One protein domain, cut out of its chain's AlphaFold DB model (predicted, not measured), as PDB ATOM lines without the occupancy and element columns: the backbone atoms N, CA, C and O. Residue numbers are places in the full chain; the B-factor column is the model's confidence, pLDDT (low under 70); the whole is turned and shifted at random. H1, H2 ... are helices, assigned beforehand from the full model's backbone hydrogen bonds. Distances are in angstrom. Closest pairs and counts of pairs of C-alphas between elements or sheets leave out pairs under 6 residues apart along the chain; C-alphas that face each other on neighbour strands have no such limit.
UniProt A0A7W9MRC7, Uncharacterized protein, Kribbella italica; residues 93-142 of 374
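Overview. This is residues 93 to 142 of the 374 residues of an uncharacterized protein of Kribbella italica (UniProt A0A7W9MRC7). Two helices, H1 and H3, make a lopsided T: H3, the longest helix, is the stem, and with its last part, residues 133 to 139, it packs on H1 near Gly 104 at about a right angle. From the end of H1 the chain turns through the four-residue helix H2 and then runs as a link, residues 113 to 122, back to the far end of H3. The printed part has 50 residues with three named helices, in the order H1, H2, H3, and no named strand; the class is all helix. The whole is compact, with a radius of gyration of the C-alphas of 10.7 A, and flat in outline, spanning 28 by 23 by 12 A.

Along the chain. H3 takes residues 123 to 139, 17 residues, and measures 24.6 A from first to last C-alpha. It begins at C-alpha 123 at (102.592, -10.404, -2.676) and ends at C-alpha 139 at (100.808, -29.741, 12.424). H1 takes residues 93 to 107, 15 residues over 20.6 A, and begins at C-alpha 93 at (86.797, -28.312, 2.997). H2 takes residues 109 to 112, four residues over 5.8 A.

Arrangement. H3 touches H1 with its residues 133 to 139 alone, with 17 pairs of C-alphas within 8 A. The closest C-alphas of the two are those of Gly 104 and Ala 136, 4.2 A apart. Their lines are about perpendicular, at 78 degrees, and their centres are 12.1 A apart. H2 is close to H3 but not clearly touching it; the closest C-alphas are those of Leu 111 and Arg 132, 6.5 A apart. H2 is also close to H1 but not clearly touching it, with the C-alphas of Val 105 and Leu 111 closest at 5.9 A. In H1 and H3 every pair of O of residue i and N of residue i+4 is within hydrogen-bond range. H2 is too short for such a pair, and its one pair of O of residue i and N of residue i+3 is within range.

Size, cuts and confidence. The two C-alphas farthest apart are those of Asn 122 and Gly 141, 28.6 A. The first and last printed C-alphas, of Leu 93 and Ser 142, are 11.0 A apart. The link from H1 to H2 is tight, with 1 residue between them, and the link from H2 to H3 is short, with 10 residues. The printed part has no cut. The mean pLDDT of the printed part of this model is 95.4, and no printed residue is under 70.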
ATOM      1  N   LEU A  93      85.370 -27.987   2.973       87.00
ATOM      2  CA  LEU A  93      86.797 -28.312   2.997       87.00
ATOM      3  C   LEU A  93      87.647 -27.083   3.351       87.00
ATOM      4  O   LEU A  93      88.608 -27.199   4.110       87.00
ATOM      5  N   MET A  94      87.280 -25.903   2.842       92.44
ATOM      6  CA  MET A  94      87.924 -24.634   3.186       92.44
ATOM      7  C   MET A  94      87.731 -24.315   4.668       92.44
ATOM      8  O   MET A  94      88.722 -24.115   5.366       92.44
ATOM      9  N   ALA A  95      86.494 -24.399   5.166       94.38
ATOM     10  CA  ALA A  95      86.189 -24.181   6.578       94.38
ATOM     11  C   ALA A  95      86.899 -25.202   7.487       94.38
ATOM     12  O   ALA A  95      87.368 -24.865   8.573       94.38
ATOM     13  N   TRP A  96      87.016 -26.466   7.057       93.00
ATOM     14  CA  TRP A  96      87.830 -27.457   7.766       93.00
ATOM     15  C   TRP A  96      89.304 -27.054   7.788       93.00
ATOM     16  O   TRP A  96      89.921 -27.088   8.848       93.00
ATOM     17  N   GLY A  97      89.840 -26.592   6.658       94.06
ATOM     18  CA  GLY A  97      91.199 -26.076   6.576       94.06
ATOM     19  C   GLY A  97      91.448 -24.897   7.519       94.06
ATOM     20  O   GLY A  97      92.494 -24.860   8.158       94.06
ATOM     21  N   GLU A  98      90.512 -23.958   7.639       96.19
ATOM     22  CA  GLU A  98      90.597 -22.840   8.592       96.19
ATOM     23  C   GLU A  98      90.652 -23.340  10.039       96.19
ATOM     24  O   GLU A  98      91.541 -22.952  10.796       96.19
ATOM     25  N   ARG A  99      89.771 -24.280  10.407       96.75
ATOM     26  CA  ARG A  99      89.798 -24.920  11.733       96.75
ATOM     27  C   ARG A  99      91.126 -25.632  11.995       96.75
ATOM     28  O   ARG A  99      91.673 -25.511  13.088       96.75
ATOM     29  N   SER A 100      91.675 -26.330  11.001       96.44
ATOM     30  CA  SER A 100      92.983 -26.982  11.108       96.44
ATOM     31  C   SER A 100      94.125 -25.983  11.304       96.44
ATOM     32  O   SER A 100      95.030 -26.277  12.074       96.44
ATOM     33  N   VAL A 101      94.086 -24.801  10.674       97.44
ATOM     34  CA  VAL A 101      95.081 -23.742  10.940       97.44
ATOM     35  C   VAL A 101      95.019 -23.310  12.403       97.44
ATOM     36  O   VAL A 101      96.057 -23.265  13.056       97.44
ATOM     37  N   LEU A 102      93.819 -23.043  12.932       97.12
ATOM     38  CA  LEU A 102      93.645 -22.628  14.330       97.12
ATOM     39  C   LEU A 102      94.201 -23.673  15.304       97.12
ATOM     40  O   LEU A 102      94.954 -23.331  16.212       97.12
ATOM     41  N   ILE A 103      93.878 -24.949  15.084       97.06
ATOM     42  CA  ILE A 103      94.402 -26.059  15.893       97.06
ATOM     43  C   ILE A 103      95.929 -26.136  15.780       97.06
ATOM     44  O   ILE A 103      96.612 -26.252  16.791       97.06
ATOM     45  N   GLY A 104      96.469 -26.039  14.564       97.44
ATOM     46  CA  GLY A 104      97.906 -26.117  14.312       97.44
ATOM     47  C   GLY A 104      98.706 -25.036  15.027       97.44
ATOM     48  O   GLY A 104      99.754 -25.326  15.587       97.44
ATOM     49  N   VAL A 105      98.179 -23.812  15.064       97.06
ATOM     50  CA  VAL A 105      98.789 -22.688  15.785       97.06
ATOM     51  C   VAL A 105      98.749 -22.889  17.305       97.06
ATOM     52  O   VAL A 105      99.677 -22.488  17.995       97.06
ATOM     53  N   VAL A 106      97.706 -23.528  17.846       97.12
ATOM     54  CA  VAL A 106      97.664 -23.877  19.279       97.12
ATOM     55  C   VAL A 106      98.688 -24.964  19.613       97.12
ATOM     56  O   VAL A 106      99.311 -24.912  20.671       97.12
ATOM     57  N   LEU A 107      98.865 -25.940  18.720       97.38
ATOM     58  CA  LEU A 107      99.845 -27.017  18.884       97.38
ATOM     59  C   LEU A 107     101.290 -26.526  18.729       97.38
ATOM     60  O   LEU A 107     102.176 -27.048  19.399       97.38
ATOM     61  N   ASP A 108     101.517 -25.528  17.875       97.25
ATOM     62  CA  ASP A 108     102.813 -24.880  17.679       97.25
ATOM     63  C   ASP A 108     102.673 -23.344  17.690       97.25
ATOM     64  O   ASP A 108     102.540 -22.708  16.634       97.25
ATOM     65  N   PRO A 109     102.717 -22.720  18.886       96.00
ATOM     66  CA  PRO A 109     102.580 -21.271  19.030       96.00
ATOM     67  C   PRO A 109     103.660 -20.455  18.309       96.00
ATOM     68  O   PRO A 109     103.417 -19.286  17.998       96.00
ATOM     69  N   SER A 110     104.820 -21.047  17.990       96.69
ATOM     70  CA  SER A 110     105.900 -20.358  17.262       96.69
ATOM     71  C   SER A 110     105.464 -19.914  15.859       96.69
ATOM     72  O   SER A 110     105.967 -18.933  15.313       96.69
ATOM     73  N   LEU A 111     104.436 -20.559  15.292       95.94
ATOM     74  CA  LEU A 111     103.863 -20.191  13.996       95.94
ATOM     75  C   LEU A 111     103.209 -18.800  13.992       95.94
ATOM     76  O   LEU A 111     102.979 -18.251  12.911       95.94
ATOM     77  N   THR A 112     102.932 -18.216  15.164       96.00
ATOM     78  CA  THR A 112     102.400 -16.846  15.295       96.00
ATOM     79  C   THR A 112     103.463 -15.757  15.150       96.00
ATOM     80  O   THR A 112     103.125 -14.601  14.879       96.00
ATOM     81  N   GLU A 113     104.744 -16.102  15.283       96.19
ATOM     82  CA  GLU A 113     105.836 -15.133  15.273       96.19
ATOM     83  C   GLU A 113     105.936 -14.407  13.926       96.19
ATOM     84  O   GLU A 113     106.022 -15.019  12.852       96.19
ATOM     85  N   GLY A 114     105.912 -13.073  13.998       94.56
ATOM     86  CA  GLY A 114     105.984 -12.177  12.847       94.56
ATOM     87  C   GLY A 114     104.723 -12.139  11.980       94.56
ATOM     88  O   GLY A 114     104.746 -11.478  10.953       94.56
ATOM     89  N   VAL A 115     103.624 -12.821  12.338       95.75
ATOM     90  CA  VAL A 115     102.392 -12.832  11.517       95.75
ATOM     91  C   VAL A 115     101.717 -11.460  11.482       95.75
ATOM     92  O   VAL A 115     101.301 -11.017  10.416       95.75
ATOM     93  N   ALA A 116     101.636 -10.771  12.624       95.25
ATOM     94  CA  ALA A 116     100.974  -9.465  12.734       95.25
ATOM     95  C   ALA A 116     101.709  -8.330  11.992       95.25
ATOM     96  O   ALA A 116     101.124  -7.281  11.744       95.25
ATOM     97  N   GLU A 117     102.979  -8.538  11.643       96.75
ATOM     98  CA  GLU A 117     103.835  -7.560  10.958       96.75
ATOM     99  C   GLU A 117     103.724  -7.644   9.427       96.75
ATOM    100  O   GLU A 117     104.362  -6.868   8.720       96.75
ATOM    101  N   ARG A 118     102.943  -8.599   8.906       96.50
ATOM    102  CA  ARG A 118     102.842  -8.916   7.478       96.50
ATOM    103  C   ARG A 118     101.564  -8.376   6.871       96.50
ATOM    104  O   ARG A 118     100.489  -8.519   7.452       96.50
ATOM    105  N   ASP A 119     101.676  -7.833   5.667       96.25
ATOM    106  CA  ASP A 119     100.524  -7.359   4.906       96.25
ATOM    107  C   ASP A 119      99.964  -8.484   4.008       96.25
ATOM    108  O   ASP A 119     100.640  -8.912   3.068       96.25
ATOM    109  N   PRO A 120      98.732  -8.979   4.236       94.50
ATOM    110  CA  PRO A 120      98.136 -10.029   3.408       94.50
ATOM    111  C   PRO A 120      97.842  -9.591   1.962       94.50
ATOM    112  O   PRO A 120      97.634 -10.450   1.100       94.50
ATOM    113  N   GLU A 121      97.845  -8.288   1.674       96.00
ATOM    114  CA  GLU A 121      97.664  -7.755   0.322       96.00
ATOM    115  C   GLU A 121      98.997  -7.607  -0.430       96.00
ATOM    116  O   GLU A 121      99.024  -7.619  -1.669       96.00
ATOM    117  N   ASN A 122     100.123  -7.563   0.287       96.62
ATOM    118  CA  ASN A 122     101.452  -7.598  -0.311       96.62
ATOM    119  C   ASN A 122     101.788  -9.015  -0.817       96.62
ATOM    120  O   ASN A 122     101.531 -10.019  -0.156       96.62
ATOM    121  N   ALA A 123     102.364  -9.118  -2.017       93.94
ATOM    122  CA  ALA A 123     102.592 -10.404  -2.676       93.94
ATOM    123  C   ALA A 123     103.558 -11.335  -1.915       93.94
ATOM    124  O   ALA A 123     103.251 -12.523  -1.782       93.94
ATOM    125  N   ASP A 124     104.680 -10.810  -1.417       94.19
ATOM    126  CA  ASP A 124     105.720 -11.606  -0.747       94.19
ATOM    127  C   ASP A 124     105.264 -12.037   0.652       94.19
ATOM    128  O   ASP A 124     105.437 -13.191   1.060       94.19
ATOM    129  N   ASP A 125     104.610 -11.123   1.364       96.94
ATOM    130  CA  ASP A 125     104.034 -11.378   2.681       96.94
ATOM    131  C   ASP A 125     102.881 -12.376   2.610       96.94
ATOM    132  O   ASP A 125     102.844 -13.327   3.390       96.94
ATOM    133  N   LYS A 126     101.995 -12.249   1.619       96.31
ATOM    134  CA  LYS A 126     100.930 -13.222   1.361       96.31
ATOM    135  C   LYS A 126     101.470 -14.625   1.113       96.31
ATOM    136  O   LYS A 126     100.947 -15.595   1.658       96.31
ATOM    137  N   ASP A 127     102.498 -14.766   0.280       94.94
ATOM    138  CA  ASP A 127     103.122 -16.062   0.008       94.94
ATOM    139  C   ASP A 127     103.771 -16.658   1.272       94.94
ATOM    140  O   ASP A 127     103.617 -17.844   1.582       94.94
ATOM    141  N   TRP A 128     104.418 -15.819   2.080       96.50
ATOM    142  CA  TRP A 128     104.958 -16.207   3.380       96.50
ATOM    143  C   TRP A 128     103.871 -16.634   4.385       96.50
ATOM    144  O   TRP A 128     104.031 -17.661   5.052       96.50
ATOM    145  N   LEU A 129     102.748 -15.911   4.454       97.00
ATOM    146  CA  LEU A 129     101.596 -16.235   5.303       97.00
ATOM    147  C   LEU A 129     100.959 -17.562   4.874       97.00
ATOM    148  O   LEU A 129     100.688 -18.424   5.711       97.00
ATOM    149  N   ASN A 130     100.810 -17.778   3.564       96.25
ATOM    150  CA  ASN A 130     100.311 -19.035   3.007       96.25
ATOM    151  C   ASN A 130     101.194 -20.230   3.390       96.25
ATOM    152  O   ASN A 130     100.669 -21.289   3.744       96.25
ATOM    153  N   ARG A 131     102.526 -20.074   3.366       95.44
ATOM    154  CA  ARG A 131     103.455 -21.123   3.821       95.44
ATOM    155  C   ARG A 131     103.251 -21.474   5.292       95.44
ATOM    156  O   ARG A 131     103.172 -22.656   5.613       95.44
ATOM    157  N   ARG A 132     103.113 -20.486   6.179       95.69
ATOM    158  CA  ARG A 132     102.841 -20.732   7.609       95.69
ATOM    159  C   ARG A 132     101.499 -21.401   7.844       95.69
ATOM    160  O   ARG A 132     101.436 -22.386   8.570       95.69
ATOM    161  N   ALA A 133     100.444 -20.926   7.186       96.31
ATOM    162  CA  ALA A 133      99.131 -21.556   7.265       96.31
ATOM    163  C   ALA A 133      99.178 -23.018   6.789       96.31
ATOM    164  O   ALA A 133      98.519 -23.878   7.372       96.31
ATOM    165  N   LYS A 134      99.982 -23.327   5.760       95.94
ATOM    166  CA  LYS A 134     100.221 -24.709   5.325       95.94
ATOM    167  C   LYS A 134     100.889 -25.541   6.424       95.94
ATOM    168  O   LYS A 134     100.382 -26.619   6.716       95.94
ATOM    169  N   VAL A 135     101.956 -25.036   7.047       96.12
ATOM    170  CA  VAL A 135     102.633 -25.725   8.162       96.12
ATOM    171  C   VAL A 135     101.665 -25.949   9.325       96.12
ATOM    172  O   VAL A 135     101.543 -27.072   9.790       96.12
ATOM    173  N   ALA A 136     100.878 -24.943   9.715       96.88
ATOM    174  CA  ALA A 136      99.866 -25.092  10.764       96.88
ATOM    175  C   ALA A 136      98.860 -26.215  10.447       96.88
ATOM    176  O   ALA A 136      98.589 -27.071  11.289       96.88
ATOM    177  N   LYS A 137      98.335 -26.275   9.214       96.00
ATOM    178  CA  LYS A 137      97.442 -27.374   8.797       96.00
ATOM    179  C   LYS A 137      98.119 -28.742   8.925       96.00
ATOM    180  O   LYS A 137      97.493 -29.675   9.429       96.00
ATOM    181  N   GLN A 138      99.382 -28.851   8.507       94.50
ATOM    182  CA  GLN A 138     100.170 -30.080   8.620       94.50
ATOM    183  C   GLN A 138     100.380 -30.482  10.085       94.50
ATOM    184  O   GLN A 138     100.139 -31.639  10.424       94.50
ATOM    185  N   THR A 139     100.708 -29.531  10.967       95.38
ATOM    186  CA  THR A 139     100.808 -29.741  12.424       95.38
ATOM    187  C   THR A 139      99.499 -30.280  13.005       95.38
ATOM    188  O   THR A 139      99.510 -31.193  13.828       95.38
ATOM    189  N   ALA A 140      98.352 -29.799  12.517       94.12
ATOM    190  CA  ALA A 140      97.032 -30.324  12.877       94.12
ATOM    191  C   ALA A 140      96.692 -31.690  12.234       94.12
ATOM    192  O   ALA A 140      95.581 -32.196  12.402       94.12
ATOM    193  N   GLY A 141      97.624 -32.301  11.499       90.69
ATOM    194  CA  GLY A 141      97.481 -33.626  10.901       90.69
ATOM    195  C   GLY A 141      96.687 -33.650   9.596       90.69
ATOM    196  O   GLY A 141      96.109 -34.687   9.271       90.69
ATOM    197  N   SER A 142      96.639 -32.546   8.839       85.12
ATOM    198  CA  SER A 142      95.830 -32.469   7.614       85.12
ATOM    199  C   SER A 142      96.223 -33.473   6.524       85.12
ATOM    200  O   SER A 142      95.392 -33.794   5.679       85.12
TER     201      SER A 142